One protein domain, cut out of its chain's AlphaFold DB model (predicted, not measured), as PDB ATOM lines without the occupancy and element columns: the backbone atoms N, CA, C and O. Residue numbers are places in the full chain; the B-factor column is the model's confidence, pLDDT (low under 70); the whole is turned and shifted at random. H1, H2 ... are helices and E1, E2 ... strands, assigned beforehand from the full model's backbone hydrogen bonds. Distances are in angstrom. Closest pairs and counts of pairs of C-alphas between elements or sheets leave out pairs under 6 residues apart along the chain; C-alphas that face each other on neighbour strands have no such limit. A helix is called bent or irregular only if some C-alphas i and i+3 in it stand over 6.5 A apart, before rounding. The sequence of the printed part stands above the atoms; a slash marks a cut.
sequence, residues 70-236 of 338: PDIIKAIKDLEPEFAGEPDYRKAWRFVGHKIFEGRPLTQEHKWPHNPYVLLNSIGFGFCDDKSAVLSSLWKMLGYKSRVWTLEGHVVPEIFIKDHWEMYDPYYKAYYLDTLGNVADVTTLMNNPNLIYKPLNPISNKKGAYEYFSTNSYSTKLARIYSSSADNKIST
ATOM      1  N   PRO A  70      46.455  12.277 -29.191       93.62
ATOM      2  CA  PRO A  70      45.271  11.412 -29.202       93.62
ATOM      3  C   PRO A  70      45.546   9.966 -28.779       93.62
ATOM      4  O   PRO A  70      44.750   9.380 -28.045       93.62
ATOM      5  N   ASP A  71      46.680   9.405 -29.189       94.44
ATOM      6  CA  ASP A  71      47.093   8.057 -28.806       94.44
ATOM      7  C   ASP A  71      47.415   7.932 -27.300       94.44
ATOM      8  O   ASP A  71      47.039   6.942 -26.669       94.44
ATOM      9  N   ILE A  72      48.010   8.963 -26.681       95.75
ATOM     10  CA  ILE A  72      48.175   9.037 -25.213       95.75
ATOM     11  C   ILE A  72      46.805   9.066 -24.523       95.75
ATOM     12  O   ILE A  72      46.572   8.324 -23.568       95.75
ATOM     13  N   ILE A  73      45.883   9.900 -25.012       97.00
ATOM     14  CA  ILE A  73      44.529  10.014 -24.450       97.00
ATOM     15  C   ILE A  73      43.769   8.691 -24.557       97.00
ATOM     16  O   ILE A  73      43.110   8.284 -23.599       97.00
ATOM     17  N   LYS A  74      43.893   7.990 -25.687       96.12
ATOM     18  CA  LYS A  74      43.324   6.653 -25.860       96.12
ATOM     19  C   LYS A  74      43.893   5.682 -24.825       96.12
ATOM     20  O   LYS A  74      43.123   5.029 -24.131       96.12
ATOM     21  N   ALA A  75      45.215   5.649 -24.655       95.56
ATOM     22  CA  ALA A  75      45.861   4.775 -23.678       95.56
ATOM     23  C   ALA A  75      45.412   5.045 -22.231       95.56
ATOM     24  O   ALA A  75      45.308   4.106 -21.449       95.56
ATOM     25  N   ILE A  76      45.121   6.301 -21.875       97.19
ATOM     26  CA  ILE A  76      44.556   6.662 -20.566       97.19
ATOM     27  C   ILE A  76      43.132   6.122 -20.415       97.19
ATOM     28  O   ILE A  76      42.809   5.527 -19.387       97.19
ATOM     29  N   LYS A  77      42.274   6.329 -21.421       97.00
ATOM     30  CA  LYS A  77      40.871   5.886 -21.380       97.00
ATOM     31  C   LYS A  77      40.753   4.363 -21.306       97.00
ATOM     32  O   LYS A  77      39.917   3.865 -20.549       97.00
ATOM     33  N   ASP A  78      41.643   3.671 -22.011       95.69
ATOM     34  CA  ASP A  78      41.734   2.212 -22.073       95.69
ATOM     35  C   ASP A  78      42.392   1.578 -20.837       95.69
ATOM     36  O   ASP A  78      42.454   0.353 -20.751       95.69
ATOM     37  N   LEU A  79      42.898   2.361 -19.871       94.62
ATOM     38  CA  LEU A  79      43.391   1.778 -18.623       94.62
ATOM     39  C   LEU A  79      42.271   1.011 -17.917       94.62
ATOM     40  O   LEU A  79      41.172   1.542 -17.727       94.62
ATOM     41  N   GLU A  80      42.591  -0.196 -17.458       94.69
ATOM     42  CA  GLU A  80      41.694  -0.981 -16.615       94.69
ATOM     43  C   GLU A  80      41.295  -0.176 -15.368       94.69
ATOM     44  O   GLU A  80      42.176   0.367 -14.680       94.69
ATOM     45  N   PRO A  81      39.986  -0.058 -15.081       93.44
ATOM     46  CA  PRO A  81      39.517   0.707 -13.940       93.44
ATOM     47  C   PRO A  81      39.859  -0.009 -12.625       93.44
ATOM     48  O   PRO A  81      39.685  -1.219 -12.501       93.44
ATOM     49  N   GLU A  82      40.301   0.730 -11.607       88.75
ATOM     50  CA  GLU A  82      40.500   0.163 -10.259       88.75
ATOM     51  C   GLU A  82      39.186  -0.114  -9.528       88.75
ATOM     52  O   GLU A  82      39.134  -0.948  -8.625       88.75
ATOM     53  N   PHE A  83      38.134   0.607  -9.907       89.38
ATOM     54  CA  PHE A  83      36.780   0.437  -9.406       89.38
ATOM     55  C   PHE A  83      35.769   0.806 -10.492       89.38
ATOM     56  O   PHE A  83      36.061   1.582 -11.404       89.38
ATOM     57  N   ALA A  84      34.562   0.250 -10.397       94.94
ATOM     58  CA  ALA A  84      33.503   0.513 -11.362       94.94
ATOM     59  C   ALA A  84      33.216   2.022 -11.471       94.94
ATOM     60  O   ALA A  84      32.974   2.688 -10.468       94.94
ATOM     61  N   GLY A  85      33.241   2.552 -12.696       95.25
ATOM     62  CA  GLY A  85      32.995   3.973 -12.949       95.25
ATOM     63  C   GLY A  85      34.175   4.902 -12.644       95.25
ATOM     64  O   GLY A  85      33.958   6.105 -12.527       95.25
ATOM     65  N   GLU A  86      35.406   4.386 -12.526       95.19
ATOM     66  CA  GLU A  86      36.595   5.236 -12.396       95.19
ATOM     67  C   GLU A  86      36.660   6.285 -13.528       95.19
ATOM     68  O   GLU A  86      36.720   5.908 -14.706       95.19
ATOM     69  N   PRO A  87      36.692   7.591 -13.198       96.75
ATOM     70  CA  PRO A  87      36.711   8.644 -14.202       96.75
ATOM     71  C   PRO A  87      38.081   8.758 -14.883       96.75
ATOM     72  O   PRO A  87      39.129   8.467 -14.300       96.75
ATOM     73  N   ASP A  88      38.088   9.236 -16.127       98.00
ATOM     74  CA  ASP A  88      39.301   9.334 -16.949       98.00
ATOM     75  C   ASP A  88      40.355  10.303 -16.386       98.00
ATOM     76  O   ASP A  88      41.550  10.062 -16.557       98.00
ATOM     77  N   TYR A  89      39.960  11.334 -15.635       98.00
ATOM     78  CA  TYR A  89      40.911  12.212 -14.955       98.00
ATOM     79  C   TYR A  89      41.710  11.488 -13.860       98.00
ATOM     80  O   TYR A  89      42.909  11.744 -13.708       98.00
ATOM     81  N   ARG A  90      41.093  10.540 -13.139       97.06
ATOM     82  CA  ARG A  90      41.785   9.714 -12.135       97.06
ATOM     83  C   ARG A  90      42.678   8.677 -12.813       97.06
ATOM     84  O   ARG A  90      43.817   8.479 -12.380       97.06
ATOM     85  N   LYS A  91      42.222   8.102 -13.934       97.75
ATOM     86  CA  LYS A  91      43.068   7.264 -14.798       97.75
ATOM     87  C   LYS A  91      44.295   8.034 -15.289       97.75
ATOM     88  O   LYS A  91      45.396   7.493 -15.237       97.75
ATOM     89  N   ALA A  92      44.144   9.297 -15.695       98.50
ATOM     90  CA  ALA A  92      45.256  10.148 -16.124       98.50
ATOM     91  C   ALA A  92      46.275  10.380 -14.997       98.50
ATOM     92  O   ALA A  92      47.479  10.256 -15.222       98.50
ATOM     93  N   TRP A  93      45.810  10.643 -13.771       98.06
ATOM     94  CA  TRP A  93      46.688  10.788 -12.605       98.06
ATOM     95  C   TRP A  93      47.498   9.514 -12.331       98.06
ATOM     96  O   TRP A  93      48.728   9.573 -12.244       98.06
ATOM     97  N   ARG A  94      46.841   8.345 -12.294       94.94
ATOM     98  CA  ARG A  94      47.520   7.041 -12.167       94.94
ATOM     99  C   ARG A  94      48.491   6.789 -13.310       94.94
ATOM    100  O   ARG A  94      49.603   6.319 -13.083       94.94
ATOM    101  N   PHE A  95      48.085   7.102 -14.537       95.94
ATOM    102  CA  PHE A  95      48.912   6.940 -15.725       95.94
ATOM    103  C   PHE A  95      50.222   7.721 -15.590       95.94
ATOM    104  O   PHE A  95      51.290   7.125 -15.704       95.94
ATOM    105  N   VAL A  96      50.163   9.017 -15.271       96.75
ATOM    106  CA  VAL A  96      51.348   9.871 -15.071       96.75
ATOM    107  C   VAL A  96      52.193   9.368 -13.899       96.75
ATOM    108  O   VAL A  96      53.402   9.177 -14.054       96.75
ATOM    109  N   GLY A  97      51.567   9.088 -12.752       92.44
ATOM    110  CA  GLY A  97      52.255   8.601 -11.554       92.44
ATOM    111  C   GLY A  97      52.978   7.261 -11.755       92.44
ATOM    112  O   GLY A  97      53.972   6.985 -11.077       92.44
ATOM    113  N   HIS A  98      52.523   6.425 -12.693       89.00
ATOM    114  CA  HIS A  98      53.143   5.134 -13.010       89.00
ATOM    115  C   HIS A  98      54.110   5.172 -14.193       89.00
ATOM    116  O   HIS A  98      55.084   4.421 -14.188       89.00
ATOM    117  N   LYS A  99      53.853   6.001 -15.207       90.62
ATOM    118  CA  LYS A  99      54.655   6.034 -16.439       90.62
ATOM    119  C   LYS A  99      55.913   6.882 -16.320       90.62
ATOM    120  O   LYS A  99      56.867   6.612 -17.041       90.62
ATOM    121  N   ILE A 100      55.922   7.882 -15.440       91.25
ATOM    122  CA  ILE A 100      57.049   8.808 -15.299       91.25
ATOM    123  C   ILE A 100      57.796   8.492 -14.006       91.25
ATOM    124  O   ILE A 100      57.277   8.644 -12.892       91.25
ATOM    125  N   PHE A 101      59.042   8.053 -14.155       87.69
ATOM    126  CA  PHE A 101      59.919   7.759 -13.032       87.69
ATOM    127  C   PHE A 101      60.386   9.041 -12.343       87.69
ATOM    128  O   PHE A 101      60.408  10.123 -12.925       87.69
ATOM    129  N   GLU A 102      60.775   8.920 -11.080       85.25
ATOM    130  CA  GLU A 102      61.434  10.015 -10.380       85.25
ATOM    131  C   GLU A 102      62.869  10.196 -10.891       85.25
ATOM    132  O   GLU A 102      63.589   9.247 -11.221       85.25
ATOM    133  N   GLY A 103      63.299  11.447 -10.947       83.75
ATOM    134  CA  GLY A 103      64.702  11.815 -10.868       83.75
ATOM    135  C   GLY A 103      64.963  13.143 -11.550       83.75
ATOM    136  O   GLY A 103      64.056  13.738 -12.125       83.75
ATOM    137  N   ARG A 104      66.217  13.593 -11.465       85.88
ATOM    138  CA  ARG A 104      66.602  14.931 -11.918       85.88
ATOM    139  C   ARG A 104      66.174  15.161 -13.378       85.88
ATOM    140  O   ARG A 104      66.518  14.318 -14.215       85.88
ATOM    141  N   PRO A 105      65.429  16.246 -13.664       86.44
ATOM    142  CA  PRO A 105      65.012  16.614 -15.012       86.44
ATOM    143  C   PRO A 105      66.222  16.815 -15.921       86.44
ATOM    144  O   PRO A 105      67.297  17.167 -15.436       86.44
ATOM    145  N   LEU A 106      66.050  16.618 -17.234       85.25
ATOM    146  CA  LEU A 106      67.118  16.852 -18.221       85.25
ATOM    147  C   LEU A 106      67.494  18.333 -18.371       85.25
ATOM    148  O   LEU A 106      68.591  18.653 -18.815       85.25
ATOM    149  N   THR A 107      66.578  19.228 -18.028       86.00
ATOM    150  CA  THR A 107      66.795  20.670 -17.951       86.00
ATOM    151  C   THR A 107      65.804  21.241 -16.944       86.00
ATOM    152  O   THR A 107      64.712  20.698 -16.795       86.00
ATOM    153  N   GLN A 108      66.201  22.288 -16.221       78.31
ATOM    154  CA  GLN A 108      65.381  22.915 -15.176       78.31
ATOM    155  C   GLN A 108      64.869  24.304 -15.577       78.31
ATOM    156  O   GLN A 108      63.912  24.802 -14.993       78.31
ATOM    157  N   GLU A 109      65.486  24.935 -16.577       79.88
ATOM    158  CA  GLU A 109      65.177  26.313 -16.984       79.88
ATOM    159  C   GLU A 109      64.233  26.375 -18.194       79.88
ATOM    160  O   GLU A 109      63.760  27.447 -18.580       79.88
ATOM    161  N   HIS A 110      63.927  25.227 -18.803       86.19
ATOM    162  CA  HIS A 110      63.177  25.160 -20.052       86.19
ATOM    163  C   HIS A 110      61.959  24.255 -19.946       86.19
ATOM    164  O   HIS A 110      61.969  23.226 -19.281       86.19
ATOM    165  N   LYS A 111      60.895  24.641 -20.655       90.25
ATOM    166  CA  LYS A 111      59.570  24.015 -20.552       90.25
ATOM    167  C   LYS A 111      59.349  22.845 -21.502       90.25
ATOM    168  O   LYS A 111      58.333  22.167 -21.395       90.25
ATOM    169  N   TRP A 112      60.243  22.612 -22.462       91.25
ATOM    170  CA  TRP A 112      60.042  21.554 -23.454       91.25
ATOM    171  C   TRP A 112      59.897  20.137 -22.846       91.25
ATOM    172  O   TRP A 112      59.136  19.356 -23.428       91.25
ATOM    173  N   PRO A 113      60.494  19.793 -21.677       91.81
ATOM    174  CA  PRO A 113      60.217  18.525 -20.993       91.81
ATOM    175  C   PRO A 113      58.783  18.402 -20.468       91.81
ATOM    176  O   PRO A 113      58.277  17.291 -20.363       91.81
ATOM    177  N   HIS A 114      58.083  19.513 -20.210       94.06
ATOM    178  CA  HIS A 114      56.689  19.507 -19.749       94.06
ATOM    179  C   HIS A 114      55.695  19.080 -20.839       94.06
ATOM    180  O   HIS A 114      54.495  18.965 -20.585       94.06
ATOM    181  N   ASN A 115      56.162  18.861 -22.070       93.81
ATOM    182  CA  ASN A 115      55.334  18.325 -23.131       93.81
ATOM    183  C   ASN A 115      55.056  16.826 -22.873       93.81
ATOM    184  O   ASN A 115      56.007  16.039 -22.871       93.81
ATOM    185  N   PRO A 116      53.782  16.394 -22.736       94.81
ATOM    186  CA  PRO A 116      53.436  14.998 -22.467       94.81
ATOM    187  C   PRO A 116      54.059  14.018 -23.458       94.81
ATOM    188  O   PRO A 116      54.532  12.957 -23.061       94.81
ATOM    189  N   TYR A 117      54.103  14.381 -24.740       92.69
ATOM    190  CA  TYR A 117      54.676  13.528 -25.770       92.69
ATOM    191  C   TYR A 117      56.178  13.314 -25.540       92.69
ATOM    192  O   TYR A 117      56.652  12.181 -25.580       92.69
ATOM    193  N   VAL A 118      56.931  14.382 -25.258       92.75
ATOM    194  CA  VAL A 118      58.389  14.299 -25.079       92.75
ATOM    195  C   VAL A 118      58.741  13.556 -23.792       92.75
ATOM    196  O   VAL A 118      59.598  12.664 -23.806       92.75
ATOM    197  N   LEU A 119      58.040  13.868 -22.697       93.31
ATOM    198  CA  LEU A 119      58.267  13.230 -21.405       93.31
ATOM    199  C   LEU A 119      57.941  11.736 -21.445       93.31
ATOM    200  O   LEU A 119      58.702  10.944 -20.904       93.31
ATOM    201  N   LEU A 120      56.847  11.329 -22.096       93.31
ATOM    202  CA  LEU A 120      56.412   9.928 -22.121       93.31
ATOM    203  C   LEU A 120      57.168   9.074 -23.142       93.31
ATOM    204  O   LEU A 120      57.424   7.903 -22.869       93.31
ATOM    205  N   ASN A 121      57.520   9.629 -24.307       91.94
ATOM    206  CA  ASN A 121      58.201   8.859 -25.348       91.94
ATOM    207  C   ASN A 121      59.712   8.823 -25.183       91.94
ATOM    208  O   ASN A 121      60.319   7.825 -25.552       91.94
ATOM    209  N   SER A 122      60.331   9.897 -24.690       91.69
ATOM    210  CA  SER A 122      61.786  10.023 -24.769       91.69
ATOM    211  C   SER A 122      62.480  10.154 -23.426       91.69
ATOM    212  O   SER A 122      63.503   9.506 -23.230       91.69
ATOM    213  N   ILE A 123      61.987  11.016 -22.535       91.81
ATOM    214  CA  ILE A 123      62.678  11.281 -21.268       91.81
ATOM    215  C   ILE A 123      62.352  10.164 -20.273       91.81
ATOM    216  O   ILE A 123      63.246   9.492 -19.777       91.81
ATOM    217  N   GLY A 124      61.069   9.923 -20.011       90.44
ATOM    218  CA  GLY A 124      60.565   8.880 -19.116       90.44
ATOM    219  C   GLY A 124      60.652   9.222 -17.627       90.44
ATOM    220  O   GLY A 124      60.305   8.391 -16.788       90.44
ATOM    221  N   PHE A 125      61.114  10.418 -17.265       89.31
ATOM    222  CA  PHE A 125      61.343  10.801 -15.878       89.31
ATOM    223  C   PHE A 125      61.284  12.307 -15.652       89.31
ATOM    224  O   PHE A 125      61.526  13.078 -16.573       89.31
ATOM    225  N   GLY A 126      61.051  12.703 -14.405       90.81
ATOM    226  CA  GLY A 126      61.059  14.101 -13.989       90.81
ATOM    227  C   GLY A 126      60.722  14.269 -12.512       90.81
ATOM    228  O   GLY A 126      60.469  13.283 -11.800       90.81
ATOM    229  N   PHE A 127      60.713  15.519 -12.059       91.94
ATOM    230  CA  PHE A 127      60.305  15.885 -10.705       91.94
ATOM    231  C   PHE A 127      58.818  16.259 -10.630       91.94
ATOM    232  O   PHE A 127      58.008  15.890 -11.487       91.94
ATOM    233  N   CYS A 128      58.420  16.850  -9.502       95.12
ATOM    234  CA  CYS A 128      57.040  17.206  -9.207       95.12
ATOM    235  C   CYS A 128      56.470  18.214 -10.211       95.12
ATOM    236  O   CYS A 128      55.308  18.092 -10.588       95.12
ATOM    237  N   ASP A 129      57.286  19.138 -10.706       95.38
ATOM    238  CA  ASP A 129      56.945  20.096 -11.754       95.38
ATOM    239  C   ASP A 129      56.652  19.420 -13.097       95.38
ATOM    240  O   ASP A 129      55.555  19.605 -13.627       95.38
ATOM    241  N   ASP A 130      57.552  18.566 -13.597       95.25
ATOM    242  CA  ASP A 130      57.368  17.844 -14.865       95.25
ATOM    243  C   ASP A 130      56.071  17.026 -14.863       95.25
ATOM    244  O   ASP A 130      55.243  17.107 -15.779       95.25
ATOM    245  N   LYS A 131      55.875  16.237 -13.800       96.50
ATOM    246  CA  LYS A 131      54.705  15.364 -13.657       96.50
ATOM    247  C   LYS A 131      53.415  16.168 -13.543       96.50
ATOM    248  O   LYS A 131      52.419  15.804 -14.169       96.50
ATOM    249  N   SER A 132      53.424  17.252 -12.771       97.88
ATOM    250  CA  SER A 132      52.252  18.112 -12.580       97.88
ATOM    251  C   SER A 132      51.882  18.866 -13.851       97.88
ATOM    252  O   SER A 132      50.703  18.947 -14.199       97.88
ATOM    253  N   ALA A 133      52.876  19.370 -14.585       97.38
ATOM    254  CA  ALA A 133      52.668  20.055 -15.852       97.38
ATOM    255  C   ALA A 133      52.083  19.115 -16.917       97.38
ATOM    256  O   ALA A 133      51.111  19.471 -17.596       97.38
ATOM    257  N   VAL A 134      52.613  17.889 -17.014       97.50
ATOM    258  CA  VAL A 134      52.091  16.864 -17.927       97.50
ATOM    259  C   VAL A 134      50.680  16.436 -17.535       97.50
ATOM    260  O   VAL A 134      49.805  16.424 -18.399       97.50
ATOM    261  N   LEU A 135      50.412  16.146 -16.259       98.50
ATOM    262  CA  LEU A 135      49.067  15.769 -15.813       98.50
ATOM    263  C   LEU A 135      48.042  16.878 -16.083       98.50
ATOM    264  O   LEU A 135      46.989  16.615 -16.662       98.50
ATOM    265  N   SER A 136      48.383  18.125 -15.753       98.56
ATOM    266  CA  SER A 136      47.529  19.287 -16.011       98.56
ATOM    267  C   SER A 136      47.220  19.452 -17.501       98.56
ATOM    268  O   SER A 136      46.075  19.697 -17.885       98.56
ATOM    269  N   SER A 137      48.227  19.263 -18.358       97.62
ATOM    270  CA  SER A 137      48.069  19.280 -19.815       97.62
ATOM    271  C   SER A 137      47.140  18.175 -20.320       97.62
ATOM    272  O   SER A 137      46.266  18.436 -21.146       97.62
ATOM    273  N   LEU A 138      47.291  16.951 -19.805       98.00
ATOM    274  CA  LEU A 138      46.451  15.812 -20.184       98.00
ATOM    275  C   LEU A 138      44.994  16.007 -19.746       98.00
ATOM    276  O   LEU A 138      44.089  15.723 -20.524       98.00
ATOM    277  N   TRP A 139      44.745  16.556 -18.556       98.38
ATOM    278  CA  TRP A 139      43.388  16.907 -18.129       98.38
ATOM    279  C   TRP A 139      42.743  17.961 -19.030       98.38
ATOM    280  O   TRP A 139      41.588  17.793 -19.420       98.38
ATOM    281  N   LYS A 140      43.488  18.995 -19.446       97.50
ATOM    282  CA  LYS A 140      42.999  19.977 -20.433       97.50
ATOM    283  C   LYS A 140      42.622  19.313 -21.758       97.50
ATOM    284  O   LYS A 140      41.583  19.628 -22.326       97.50
ATOM    285  N   MET A 141      43.424  18.358 -22.225       95.75
ATOM    286  CA  MET A 141      43.149  17.590 -23.449       95.75
ATOM    287  C   MET A 141      41.955  16.638 -23.317       95.75
ATOM    288  O   MET A 141      41.293  16.349 -24.311       95.75
ATOM    289  N   LEU A 142      41.663  16.164 -22.105       96.56
ATOM    290  CA  LEU A 142      40.453  15.403 -21.785       96.56
ATOM    291  C   LEU A 142      39.199  16.292 -21.664       96.56
ATOM    292  O   LEU A 142      38.098  15.763 -21.556       96.56
ATOM    293  N   GLY A 143      39.350  17.619 -21.730       96.69
ATOM    294  CA  GLY A 143      38.248  18.584 -21.686       96.69
ATOM    295  C   GLY A 143      38.010  19.221 -20.316       96.69
ATOM    296  O   GLY A 143      37.035  19.952 -20.148       96.69
ATOM    297  N   TYR A 144      38.885  18.987 -19.338       98.06
ATOM    298  CA  TYR A 144      38.758  19.556 -17.998       98.06
ATOM    299  C   TYR A 144      39.485  20.894 -17.861       98.06
ATOM    300  O   TYR A 144      40.508  21.145 -18.502       98.06
ATOM    301  N   LYS A 145      39.008  21.754 -16.955       98.25
ATOM    302  CA  LYS A 145      39.817  22.893 -16.506       98.25
ATOM    303  C   LYS A 145      40.872  22.372 -15.533       98.25
ATOM    304  O   LYS A 145      40.566  21.569 -14.658       98.25
ATOM    305  N   SER A 146      42.101  22.850 -15.688       98.44
ATOM    306  CA  SER A 146      43.225  22.455 -14.845       98.44
ATOM    307  C   SER A 146      44.171  23.627 -14.603       98.44
ATOM    308  O   SER A 146      44.365  24.466 -15.492       98.44
ATOM    309  N   ARG A 147      44.789  23.659 -13.422       98.25
ATOM    310  CA  ARG A 147      45.816  24.631 -13.020       98.25
ATOM    311  C   ARG A 147      46.952  23.940 -12.267       98.25
ATOM    312  O   ARG A 147      46.821  22.788 -11.874       98.25
ATOM    313  N   VAL A 148      48.082  24.623 -12.113       98.50
ATOM    314  CA  VAL A 148      49.256  24.099 -11.399       98.50
ATOM    315  C   VAL A 148      49.646  25.074 -10.300       98.50
ATOM    316  O   VAL A 148      49.730  26.278 -10.546       98.50
ATOM    317  N   TRP A 149      49.885  24.550  -9.107       98.31
ATOM    318  CA  TRP A 149      50.396  25.280  -7.956       98.31
ATOM    319  C   TRP A 149      51.892  25.067  -7.812       98.31
ATOM    320  O   TRP A 149      52.369  23.936  -7.881       98.31
ATOM    321  N   THR A 150      52.613  26.151  -7.555       97.00
ATOM    322  CA  THR A 150      53.958  26.104  -6.987       97.00
ATOM    323  C   THR A 150      53.833  26.373  -5.494       97.00
ATOM    324  O   THR A 150      53.248  27.382  -5.103       97.00
ATOM    325  N   LEU A 151      54.354  25.446  -4.698       95.88
ATOM    326  CA  LEU A 151      54.460  25.493  -3.243       95.88
ATOM    327  C   LEU A 151      55.945  25.580  -2.852       95.88
ATOM    328  O   LEU A 151      56.816  25.478  -3.724       95.88
ATOM    329  N   GLU A 152      56.249  25.670  -1.558       89.62
ATOM    330  CA  GLU A 152      57.627  25.642  -1.047       89.62
ATOM    331  C   GLU A 152      58.358  24.330  -1.429       89.62
ATOM    332  O   GLU A 152      58.279  23.302  -0.752       89.62
ATOM    333  N   GLY A 153      59.087  24.348  -2.548       88.56
ATOM    334  CA  GLY A 153      59.854  23.197  -3.036       88.56
ATOM    335  C   GLY A 153      59.012  22.028  -3.562       88.56
ATOM    336  O   GLY A 153      59.546  20.930  -3.730       88.56
ATOM    337  N   HIS A 154      57.719  22.236  -3.835       95.62
ATOM    338  CA  HIS A 154      56.838  21.222  -4.421       95.62
ATOM    339  C   HIS A 154      55.880  21.830  -5.442       95.62
ATOM    340  O   HIS A 154      55.526  23.001  -5.358       95.62
ATOM    341  N   VAL A 155      55.451  21.039  -6.420       97.12
ATOM    342  CA  VAL A 155      54.529  21.478  -7.472       97.12
ATOM    343  C   VAL A 155      53.444  20.426  -7.625       97.12
ATOM    344  O   VAL A 155      53.760  19.240  -7.731       97.12
ATOM    345  N   VAL A 156      52.182  20.857  -7.633       98.31
ATOM    346  CA  VAL A 156      51.015  19.970  -7.764       98.31
ATOM    347  C   VAL A 156      49.975  20.544  -8.719       98.31
ATOM    348  O   VAL A 156      49.820  21.766  -8.792       98.31
ATOM    349  N   PRO A 157      49.243  19.706  -9.467       98.62
ATOM    350  CA  PRO A 157      48.163  20.160 -10.314       98.62
ATOM    351  C   PRO A 157      46.811  20.036  -9.598       98.62
ATOM    352  O   PRO A 157      46.615  19.205  -8.711       98.62
ATOM    353  N   GLU A 158      45.850  20.832 -10.047       98.75
ATOM    354  CA  GLU A 158      44.447  20.694  -9.673       98.75
ATOM    355  C   GLU A 158      43.570  20.624 -10.909       98.75
ATOM    356  O   GLU A 158      43.825  21.300 -11.909       98.75
ATOM    357  N   ILE A 159      42.493  19.861 -10.791       98.75
ATOM    358  CA  ILE A 159      41.447  19.718 -11.796       98.75
ATOM    359  C   ILE A 159      40.133  20.285 -11.258       98.75
ATOM    360  O   ILE A 159      39.852  20.168 -10.071       98.75
ATOM    361  N   PHE A 160      39.332  20.916 -12.115       98.62
ATOM    362  CA  PHE A 160      38.006  21.408 -11.743       98.62
ATOM    363  C   PHE A 160      36.931  20.389 -12.128       98.62
ATOM    364  O   PHE A 160      36.705  20.149 -13.318       98.62
ATOM    365  N   ILE A 161      36.256  19.819 -11.132       96.62
ATOM    366  CA  ILE A 161      35.224  18.790 -11.277       96.62
ATOM    367  C   ILE A 161      33.996  19.238 -10.494       96.62
ATOM    368  O   ILE A 161      34.125  19.649  -9.352       96.62
ATOM    369  N   LYS A 162      32.797  19.152 -11.092       92.94
ATOM    370  CA  LYS A 162      31.513  19.418 -10.401       92.94
ATOM    371  C   LYS A 162      31.575  20.656  -9.487       92.94
ATOM    372  O   LYS A 162      31.339  20.568  -8.285       92.94
ATOM    373  N   ASP A 163      31.977  21.778 -10.073       94.75
ATOM    374  CA  ASP A 163      32.053  23.096  -9.436       94.75
ATOM    375  C   ASP A 163      33.050  23.272  -8.273       94.75
ATOM    376  O   ASP A 163      32.998  24.281  -7.569       94.75
ATOM    377  N   HIS A 164      34.017  22.367  -8.104       96.81
ATOM    378  CA  HIS A 164      35.118  22.536  -7.152       96.81
ATOM    379  C   HIS A 164      36.462  22.079  -7.730       96.81
ATOM    380  O   HIS A 164      36.529  21.411  -8.763       96.81
ATOM    381  N   TRP A 165      37.553  22.506  -7.093       98.62
ATOM    382  CA  TRP A 165      38.901  22.056  -7.430       98.62
ATOM    383  C   TRP A 165      39.249  20.801  -6.629       98.62
ATOM    384  O   TRP A 165      38.892  20.692  -5.463       98.62
ATOM    385  N   GLU A 166      39.975  19.878  -7.252       98.56
ATOM    386  CA  GLU A 166      40.503  18.668  -6.623       98.56
ATOM    387  C   GLU A 166      42.012  18.581  -6.905       98.56
ATOM    388  O   GLU A 166      42.442  18.728  -8.056       98.56
ATOM    389  N   MET A 167      42.829  18.333  -5.876       98.38
ATOM    390  CA  MET A 167      44.276  18.146  -6.018       98.38
ATOM    391  C   MET A 167      44.623  16.658  -6.143       98.38
ATOM    392  O   MET A 167      44.302  15.856  -5.264       98.38
ATOM    393  N   TYR A 168      45.344  16.301  -7.210       97.88
ATOM    394  CA  TYR A 168      45.930  14.967  -7.368       97.88
ATOM    395  C   TYR A 168      47.431  15.078  -7.579       97.88
ATOM    396  O   TYR A 168      47.876  15.562  -8.615       97.88
ATOM    397  N   ASP A 169      48.215  14.572  -6.633       97.12
ATOM    398  CA  ASP A 169      49.669  14.647  -6.644       97.12
ATOM    399  C   ASP A 169      50.258  13.462  -7.429       97.12
ATOM    400  O   ASP A 169      50.220  12.325  -6.942       97.12
ATOM    401  N   PRO A 170      50.799  13.657  -8.649       95.44
ATOM    402  CA  PRO A 170      51.385  12.566  -9.428       95.44
ATOM    403  C   PRO A 170      52.798  12.184  -8.965       95.44
ATOM    404  O   PRO A 170      53.324  11.146  -9.381       95.44
ATOM    405  N   TYR A 171      53.446  13.022  -8.151       93.12
ATOM    406  CA  TYR A 171      54.793  12.777  -7.655       93.12
ATOM    407  C   TYR A 171      54.758  11.822  -6.467       93.12
ATOM    408  O   TYR A 171      55.353  10.745  -6.526       93.12
ATOM    409  N   TYR A 172      53.989  12.186  -5.441       91.94
ATOM    410  CA  TYR A 172      53.743  11.342  -4.275       91.94
ATOM    411  C   TYR A 172      52.685  10.267  -4.541       91.94
ATOM    412  O   TYR A 172      52.577   9.311  -3.780       91.94
ATOM    413  N   LYS A 173      51.966  10.361  -5.670       91.19
ATOM    414  CA  LYS A 173      50.892   9.431  -6.055       91.19
ATOM    415  C   LYS A 173      49.822   9.383  -4.970       91.19
ATOM    416  O   LYS A 173      49.358   8.312  -4.581       91.19
ATOM    417  N   ALA A 174      49.425  10.564  -4.507       92.00
ATOM    418  CA  ALA A 174      48.433  10.735  -3.461       92.00
ATOM    419  C   ALA A 174      47.375  11.774  -3.845       92.00
ATOM    420  O   ALA A 174      47.602  12.663  -4.660       92.00
ATOM    421  N   TYR A 175      46.220  11.658  -3.211       94.81
ATOM    422  CA  TYR A 175      45.248  12.726  -3.032       94.81
ATOM    423  C   TYR A 175      44.736  12.621  -1.594       94.81
ATOM    424  O   TYR A 175      44.844  11.563  -0.961       94.81
ATOM    425  N   TYR A 176      44.209  13.717  -1.063       95.00
ATOM    426  CA  TYR A 176      43.740  13.796   0.319       95.00
ATOM    427  C   TYR A 176      42.273  14.177   0.322       95.00
ATOM    428  O   TYR A 176      41.818  14.881  -0.577       95.00
ATOM    429  N   LEU A 177      41.540  13.695   1.320       95.19
ATOM    430  CA  LEU A 177      40.120  13.983   1.445       95.19
ATOM    431  C   LEU A 177      39.891  15.109   2.449       95.19
ATOM    432  O   LEU A 177      40.582  15.180   3.467       95.19
ATOM    433  N   ASP A 178      38.917  15.965   2.163       93.88
ATOM    434  CA  ASP A 178      38.365  16.907   3.128       93.88
ATOM    435  C   ASP A 178      37.514  16.178   4.190       93.88
ATOM    436  O   ASP A 178      37.366  14.951   4.194       93.88
ATOM    437  N   THR A 179      36.943  16.935   5.126       91.62
ATOM    438  CA  THR A 179      36.092  16.384   6.194       91.62
ATOM    439  C   THR A 179      34.751  15.837   5.699       91.62
ATOM    440  O   THR A 179      34.079  15.128   6.447       91.62
ATOM    441  N   LEU A 180      34.363  16.146   4.460       92.31
ATOM    442  CA  LEU A 180      33.151  15.663   3.798       92.31
ATOM    443  C   LEU A 180      33.426  14.432   2.915       92.31
ATOM    444  O   LEU A 180      32.487  13.828   2.400       92.31
ATOM    445  N   GLY A 181      34.694  14.036   2.766       91.50
ATOM    446  CA  GLY A 181      35.118  12.910   1.942       91.50
ATOM    447  C   GLY A 181      35.357  13.248   0.466       91.50
ATOM    448  O   GLY A 181      35.590  12.323  -0.312       91.50
ATOM    449  N   ASN A 182      35.327  14.526   0.071       93.62
ATOM    450  CA  ASN A 182      35.705  14.953  -1.283       93.62
ATOM    451  C   ASN A 182      37.221  15.091  -1.387       93.62
ATOM    452  O   ASN A 182      37.896  15.297  -0.381       93.62
ATOM    453  N   VAL A 183      37.772  15.022  -2.600       96.06
ATOM    454  CA  VAL A 183      39.196  15.311  -2.793       96.06
ATOM    455  C   VAL A 183      39.446  16.794  -2.530       96.06
ATOM    456  O   VAL A 183      38.847  17.657  -3.161       96.06
ATOM    457  N   ALA A 184      40.330  17.082  -1.581       97.25
ATOM    458  CA  ALA A 184      40.635  18.437  -1.158       97.25
ATOM    459  C   ALA A 184      41.420  19.202  -2.235       97.25
ATOM    460  O   ALA A 184      42.305  18.651  -2.898       97.25
ATOM    461  N   ASP A 185      41.135  20.497  -2.354       98.12
ATOM    462  CA  ASP A 185      41.978  21.439  -3.086       98.12
ATOM    463  C   ASP A 185      43.196  21.870  -2.239       98.12
ATOM    464  O   ASP A 185      43.276  21.648  -1.027       98.12
ATOM    465  N   VAL A 186      44.181  22.492  -2.878       97.94
ATOM    466  CA  VAL A 186      45.413  22.985  -2.255       97.94
ATOM    467  C   VAL A 186      45.095  23.985  -1.147       97.94
ATOM    468  O   VAL A 186      45.686  23.893  -0.077       97.94
ATOM    469  N   THR A 187      44.131  24.887  -1.346       97.56
ATOM    470  CA  THR A 187      43.736  25.887  -0.332       97.56
ATOM    471  C   THR A 187      43.215  25.224   0.946       97.56
ATOM    472  O   THR A 187      43.549  25.628   2.061       97.56
ATOM    473  N   THR A 188      42.425  24.167   0.801       97.38
ATOM    474  CA  THR A 188      41.891  23.362   1.899       97.38
ATOM    475  C   THR A 188      43.021  22.672   2.650       97.38
ATOM    476  O   THR A 188      43.028  22.674   3.881       97.38
ATOM    477  N   LEU A 189      44.009  22.139   1.926       96.94
ATOM    478  CA  LEU A 189      45.191  21.500   2.509       96.94
ATOM    479  C   LEU A 189      46.135  22.494   3.196       96.94
ATOM    480  O   LEU A 189      46.708  22.157   4.228       96.94
ATOM    481  N   MET A 190      46.258  23.719   2.679       96.31
ATOM    482  CA  MET A 190      47.004  24.812   3.316       96.31
ATOM    483  C   MET A 190      46.400  25.174   4.676       96.31
ATOM    484  O   MET A 190      47.124  25.319   5.658       96.31
ATOM    485  N   ASN A 191      45.070  25.283   4.735       96.81
ATOM    486  CA  ASN A 191      44.347  25.644   5.955       96.81
ATOM    487  C   ASN A 191      44.231  24.477   6.947       96.81
ATOM    488  O   ASN A 191      44.128  24.701   8.150       96.81
ATOM    489  N   ASN A 192      44.261  23.235   6.457       96.06
ATOM    490  CA  ASN A 192      44.109  22.025   7.262       96.06
ATOM    491  C   ASN A 192      45.197  20.982   6.940       96.06
ATOM    492  O   ASN A 192      44.883  19.877   6.487       96.06
ATOM    493  N   PRO A 193      46.482  21.259   7.234       94.88
ATOM    494  CA  PRO A 193      47.594  20.365   6.888       94.88
ATOM    495  C   PRO A 193      47.506  18.981   7.561       94.88
ATOM    496  O   PRO A 193      48.138  18.025   7.113       94.88
ATOM    497  N   ASN A 194      46.681  18.831   8.605       95.75
ATOM    498  CA  ASN A 194      46.388  17.542   9.243       95.75
ATOM    499  C   ASN A 194      45.788  16.514   8.277       95.75
ATOM    500  O   ASN A 194      46.040  15.324   8.449       95.75
ATOM    501  N   LEU A 195      45.065  16.959   7.244       95.12
ATOM    502  CA  LEU A 195      44.506  16.080   6.212       95.12
ATOM    503  C   LEU A 195      45.597  15.321   5.435       95.12
ATOM    504  O   LEU A 195      45.323  14.257   4.887       95.12
ATOM    505  N   ILE A 196      46.836  15.833   5.433       94.50
ATOM    506  CA  ILE A 196      47.988  15.206   4.775       94.50
ATOM    507  C   ILE A 196      48.627  14.146   5.670       94.50
ATOM    508  O   ILE A 196      48.809  13.020   5.240       94.50
ATOM    509  N   TYR A 197      48.994  14.457   6.915       93.00
ATOM    510  CA  TYR A 197      49.783  13.523   7.740       93.00
ATOM    511  C   TYR A 197      48.947  12.671   8.710       93.00
ATOM    512  O   TYR A 197      49.478  11.764   9.351       93.00
ATOM    513  N   LYS A 198      47.643  12.948   8.822       90.75
ATOM    514  CA  LYS A 198      46.637  12.157   9.551       90.75
ATOM    515  C   LYS A 198      45.346  12.059   8.717       90.75
ATOM    516  O   LYS A 198      44.305  12.563   9.141       90.75
ATOM    517  N   PRO A 199      45.405  11.463   7.514       86.62
ATOM    518  CA  PRO A 199      44.260  11.409   6.611       86.62
ATOM    519  C   PRO A 199      43.135  10.540   7.184       86.62
ATOM    520  O   PRO A 199      43.389   9.514   7.814       86.62
ATOM    521  N   LEU A 200      41.885  10.913   6.893       80.12
ATOM    522  CA  LEU A 200      40.702  10.133   7.279       80.12
ATOM    523  C   LEU A 200      40.673   8.753   6.607       80.12
ATOM    524  O   LEU A 200      40.272   7.766   7.219       80.12
ATOM    525  N   ASN A 201      41.107   8.688   5.347       83.81
ATOM    526  CA  ASN A 201      41.158   7.462   4.562       83.81
ATOM    527  C   ASN A 201      42.405   7.482   3.658       83.81
ATOM    528  O   ASN A 201      42.334   7.986   2.533       83.81
ATOM    529  N   PRO A 202      43.573   7.022   4.145       83.56
ATOM    530  CA  PRO A 202      44.776   6.968   3.326       83.56
ATOM    531  C   PRO A 202      44.583   5.997   2.160       83.56
ATOM    532  O   PRO A 202      44.029   4.906   2.311       83.56
ATOM    533  N   ILE A 203      45.107   6.363   0.994       78.88
ATOM    534  CA  ILE A 203      45.129   5.488  -0.172       78.88
ATOM    535  C   ILE A 203      46.047   4.307   0.157       78.88
ATOM    536  O   ILE A 203      47.262   4.437   0.314       78.88
ATOM    537  N   SER A 204      45.440   3.132   0.307       63.62
ATOM    538  CA  SER A 204      46.132   1.883   0.614       63.62
ATOM    539  C   SER A 204      46.891   1.379  -0.622       63.62
ATOM    540  O   SER A 204      46.341   0.641  -1.442       63.62
ATOM    541  N   ASN A 205      48.181   1.700  -0.728       57.66
ATOM    542  CA  ASN A 205      49.062   1.223  -1.801       57.66
ATOM    543  C   ASN A 205      49.523  -0.236  -1.570       57.66
ATOM    544  O   ASN A 205      50.705  -0.518  -1.388       57.66
ATOM    545  N   LYS A 206      48.586  -1.194  -1.551       47.81
ATOM    546  CA  LYS A 206      48.817  -2.600  -1.147       47.81
ATOM    547  C   LYS A 206      49.518  -3.510  -2.177       47.81
ATOM    548  O   LYS A 206      49.572  -4.717  -1.960       47.81
ATOM    549  N   LYS A 207      50.082  -3.002  -3.281       42.31
ATOM    550  CA  LYS A 207      50.816  -3.844  -4.253       42.31
ATOM    551  C   LYS A 207      52.115  -3.204  -4.759       42.31
ATOM    552  O   LYS A 207      52.074  -2.421  -5.695       42.31
ATOM    553  N   GLY A 208      53.246  -3.633  -4.180       42.06
ATOM    554  CA  GLY A 208      54.593  -3.682  -4.786       42.06
ATOM    555  C   GLY A 208      55.318  -2.351  -5.046       42.06
ATOM    556  O   GLY A 208      54.882  -1.561  -5.862       42.06
ATOM    557  N   ALA A 209      56.481  -2.141  -4.414       39.31
ATOM    558  CA  ALA A 209      57.393  -0.986  -4.565       39.31
ATOM    559  C   ALA A 209      56.906   0.395  -4.056       39.31
ATOM    560  O   ALA A 209      57.676   1.353  -4.073       39.31
ATOM    561  N   TYR A 210      55.676   0.512  -3.542       50.28
ATOM    562  CA  TYR A 210      55.078   1.791  -3.111       50.28
ATOM    563  C   TYR A 210      55.292   2.178  -1.642       50.28
ATOM    564  O   TYR A 210      54.865   3.258  -1.236       50.28
ATOM    565  N   GLU A 211      55.958   1.346  -0.844       43.44
ATOM    566  CA  GLU A 211      56.100   1.581   0.600       43.44
ATOM    567  C   GLU A 211      56.879   2.883   0.908       43.44
ATOM    568  O   GLU A 211      56.517   3.633   1.815       43.44
ATOM    569  N   TYR A 212      57.863   3.236   0.065       45.84
ATOM    570  CA  TYR A 212      58.621   4.497   0.156       45.84
ATOM    571  C   TYR A 212      57.779   5.748  -0.155       45.84
ATOM    572  O   TYR A 212      58.001   6.815   0.417       45.84
ATOM    573  N   PHE A 213      56.792   5.638  -1.050       53.59
ATOM    574  CA  PHE A 213      55.902   6.759  -1.359       53.59
ATOM    575  C   PHE A 213      54.831   6.921  -0.288       53.59
ATOM    576  O   PHE A 213      54.519   8.055   0.065       53.59
ATOM    577  N   SER A 214      54.319   5.834   0.301       58.91
ATOM    578  CA  SER A 214      53.322   5.942   1.374       58.91
ATOM    579  C   SER A 214      53.841   6.673   2.616       58.91
ATOM    580  O   SER A 214      53.087   7.432   3.216       58.91
ATOM    581  N   THR A 215      55.121   6.523   2.979       63.75
ATOM    582  CA  THR A 215      55.685   7.225   4.148       63.75
ATOM    583  C   THR A 215      55.869   8.720   3.901       63.75
ATOM    584  O   THR A 215      55.590   9.519   4.791       63.75
ATOM    585  N   ASN A 216      56.287   9.124   2.697       80.75
ATOM    586  CA  ASN A 216      56.462  10.541   2.366       80.75
ATOM    587  C   ASN A 216      55.136  11.254   2.048       80.75
ATOM    588  O   ASN A 216      54.983  12.419   2.421       80.75
ATOM    589  N   SER A 217      54.179  10.553   1.426       87.44
ATOM    590  CA  SER A 217      52.844  11.083   1.094       87.44
ATOM    591  C   SER A 217      52.042  11.451   2.339       87.44
ATOM    592  O   SER A 217      51.295  12.414   2.333       87.44
ATOM    593  N   TYR A 218      52.218  10.717   3.437       90.38
ATOM    594  CA  TYR A 218      51.491  10.961   4.682       90.38
ATOM    595  C   TYR A 218      52.451  11.423   5.785       90.38
ATOM    596  O   TYR A 218      52.553  10.803   6.842       90.38
ATOM    597  N   SER A 219      53.196  12.506   5.528       91.19
ATOM    598  CA  SER A 219      54.243  13.007   6.431       91.19
ATOM    599  C   SER A 219      54.019  14.446   6.893       91.19
ATOM    600  O   SER A 219      53.511  15.296   6.162       91.19
ATOM    601  N   THR A 220      54.485  14.753   8.106       93.50
ATOM    602  CA  THR A 220      54.512  16.128   8.633       93.50
ATOM    603  C   THR A 220      55.415  17.041   7.803       93.50
ATOM    604  O   THR A 220      55.133  18.230   7.679       93.50
ATOM    605  N   LYS A 221      56.475  16.492   7.191       92.69
ATOM    606  CA  LYS A 221      57.355  17.228   6.274       92.69
ATOM    607  C   LYS A 221      56.593  17.714   5.043       92.69
ATOM    608  O   LYS A 221      56.725  18.882   4.696       92.69
ATOM    609  N   LEU A 222      55.806  16.842   4.408       93.50
ATOM    610  CA  LEU A 222      54.980  17.229   3.267       93.50
ATOM    611  C   LEU A 222      53.888  18.207   3.699       93.50
ATOM    612  O   LEU A 222      53.730  19.245   3.077       93.50
ATOM    613  N   ALA A 223      53.208  17.938   4.815       95.06
ATOM    614  CA  ALA A 223      52.192  18.841   5.352       95.06
ATOM    615  C   ALA A 223      52.729  20.262   5.609       95.06
ATOM    616  O   ALA A 223      52.032  21.242   5.354       95.06
ATOM    617  N   ARG A 224      53.994  20.380   6.045       94.62
ATOM    618  CA  ARG A 224      54.657  21.671   6.255       94.62
ATOM    619  C   ARG A 224      54.756  22.497   4.971       94.62
ATOM    620  O   ARG A 224      54.484  23.688   5.045       94.62
ATOM    621  N   ILE A 225      55.074  21.864   3.837       94.44
ATOM    622  CA  ILE A 225      55.153  22.517   2.515       94.44
ATOM    623  C   ILE A 225      53.809  23.144   2.125       94.44
ATOM    624  O   ILE A 225      53.757  24.216   1.539       94.44
ATOM    625  N   TYR A 226      52.697  22.490   2.463       95.19
ATOM    626  CA  TYR A 226      51.376  23.067   2.209       95.19
ATOM    627  C   TYR A 226      51.067  24.199   3.195       95.19
ATOM    628  O   TYR A 226      50.483  25.202   2.804       95.19
ATOM    629  N   SER A 227      51.472  24.079   4.463       93.50
ATOM    630  CA  SER A 227      51.197  25.104   5.479       93.50
ATOM    631  C   SER A 227      52.056  26.371   5.369       93.50
ATOM    632  O   SER A 227      51.679  27.397   5.931       93.50
ATOM    633  N   SER A 228      53.189  26.343   4.659       87.56
ATOM    634  CA  SER A 228      54.052  27.511   4.426       87.56
ATOM    635  C   SER A 228      53.490  28.424   3.329       87.56
ATOM    636  O   SER A 228      54.164  28.814   2.390       87.56
ATOM    637  N   SER A 229      52.227  28.823   3.479       82.56
ATOM    638  CA  SER A 229      51.390  29.476   2.465       82.56
ATOM    639  C   SER A 229      51.882  30.816   1.902       82.56
ATOM    640  O   SER A 229      51.202  31.388   1.054       82.56
ATOM    641  N   ALA A 230      53.006  31.355   2.376       86.44
ATOM    642  CA  ALA A 230      53.514  32.667   1.980       86.44
ATOM    643  C   ALA A 230      53.958  32.728   0.507       86.44
ATOM    644  O   ALA A 230      53.879  33.793  -0.105       86.44
ATOM    645  N   ASP A 231      54.409  31.610  -0.066       87.38
ATOM    646  CA  ASP A 231      54.870  31.504  -1.456       87.38
ATOM    647  C   ASP A 231      53.994  30.590  -2.333       87.38
ATOM    648  O   ASP A 231      54.200  30.527  -3.552       87.38
ATOM    649  N   ASN A 232      52.971  29.960  -1.747       94.50
ATOM    650  CA  ASN A 232      52.007  29.127  -2.458       94.50
ATOM    651  C   ASN A 232      51.205  29.957  -3.462       94.50
ATOM    652  O   ASN A 232      50.433  30.847  -3.096       94.50
ATOM    653  N   LYS A 233      51.340  29.635  -4.750       96.88
ATOM    654  CA  LYS A 233      50.643  30.352  -5.823       96.88
ATOM    655  C   LYS A 233      50.320  29.467  -7.013       96.88
ATOM    656  O   LYS A 233      51.082  28.572  -7.379       96.88
ATOM    657  N   ILE A 234      49.222  29.794  -7.688       97.50
ATOM    658  CA  ILE A 234      48.939  29.266  -9.023       97.50
ATOM    659  C   ILE A 234      49.992  29.827  -9.981       97.50
ATOM    660  O   ILE A 234      50.165  31.041 -10.094       97.50
ATOM    661  N   SER A 235      50.694  28.939 -10.677       95.75
ATOM    662  CA  SER A 235      51.778  29.298 -11.583       95.75
ATOM    663  C   SER A 235      51.320  29.238 -13.036       95.75
ATOM    664  O   SER A 235      50.907  28.193 -13.542       95.75
ATOM    665  N   THR A 236      51.441  30.364 -13.743       94.12
ATOM    666  CA  THR A 236      51.183  30.448 -15.189       94.12
ATOM    667  C   THR A 236      52.340  29.911 -16.030       94.12
ATOM    668  O   THR A 236      52.176  29.720 -17.232       94.12
TER     669      THR A 236
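This is residues 70 to 236 of the 338 residues of an uncharacterized protein of Olavius algarvensis Delta 1 endosymbiont (UniProt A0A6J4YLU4). A small antiparallel sheet of three strands, E1 to E3, stands in the middle between two groups of helices: on one side H4 packs along the sheet, with H2 and H3 packed on H4 and H1 on H2, and on the other side are the short helices H5, H6 and H8, with H7 farther out. Three long stretches have no named element, residues 100 to 115 between H2 and H3, residues 168 to 185 between E3 and H5, and residues 198 to 210 between H6 and H7, and in the short tail after H8 residues 233 to 234 pair with the edge strand E1. The printed part has 167 residues, with eight named helices and three named strands in the order H1 H2 H3 H4 E1 E2 E3 H5 H6 H7 H8, and the sheet runs E1 E2 E3. The class is mixed, helices and strands. The whole is compact, with a radius of gyration of the C-alphas of 15.0 A, and rounded, spanning 41 by 38 by 35 A.

H1, residues 70 to 77, touches H2, residues 88 to 99, about perpendicular at 78 degrees; their closest C-alphas, of Ile 76 and Ala 92, are 5.7 A apart. H2 touches H4, residues 128 to 141, at a shallow tilt of 34 degrees, only just short of steep, opposite ways; the closest C-alphas are those of Tyr 89 and Trp 139, 6.2 A apart. H3, residues 116 to 123, forms a helical hairpin with H4 at a steep tilt of 41 degrees; residues 134 to 138 of H4 alone touch it, and the closest C-alphas, of Pro 116 and Val 134, are 5.1 A apart. E1, residues 145 to 151, E2, residues 154 to 161, and E3, residues 164 to 167, form a meander, each strand the antiparallel neighbour of the one before. In the hairpin of E1 and E2, N 149 and O 156 are within hydrogen-bond range at 2.8 A; in that of E2 and E3, N 166 and O 159 are at 2.8 A. H4 and the sheet make two layers, a helix on one face of a sheet: H4 lies over E1 and E2 at a height of 8.0 A over the sheet and runs along the strands, at 12 degrees to E2 on the local plane. H5, residues 186 to 191, is on the sheet too, with the C-alphas of Met 167 and Val 186 the closest to E3 at 6.2 A, and it is apart from H4. H8, residues 220 to 227, only grazes the sheet; it touches H5, about perpendicular at 80 degrees, with the C-alphas of Met 190 and Ser 227 the closest at 4.7 A. H8 also touches H6, residues 194 to 197, where the C-alphas of Tyr 197 and Thr 220 are the closest at 5.5 A. H7, residues 211 to 217, touches no helix but is near H6. In H1, H2, H4 and H5 every O i to N i+4 pair is within hydrogen-bond range; H3 has 3 of 4, H7 2 of 3 and H8 3 of 4, and H6 is too short for such a pair.

H1 begins at C-alpha 70, (45.271, 11.412, -29.202). H2 measures 15.7 A from first to last C-alpha and H4, the longest helix, 19.9 A. H3 is neither bent nor irregular, but only just: C-alphas 120 and 123 are 6.5 A apart. E1 measures 19.9 A, E2 22.8 A and E3 10.2 A, and E2 begins at C-alpha 154, (56.838, 21.222, -4.421). H8 ends at C-alpha 227, (51.197, 25.104, 5.479). Beyond it, residues 233 to 234 pair antiparallel with residues 149 to 150 of E1.

The two C-alphas farthest apart are those of Ala 84 and Glu 109, 41.2 A. The printed part has no cut. The links H2 to H3, E3 to H5 and H6 to H7 are long. The mean pLDDT of the printed part is 90.5, and residues 204 to 215 are under 70.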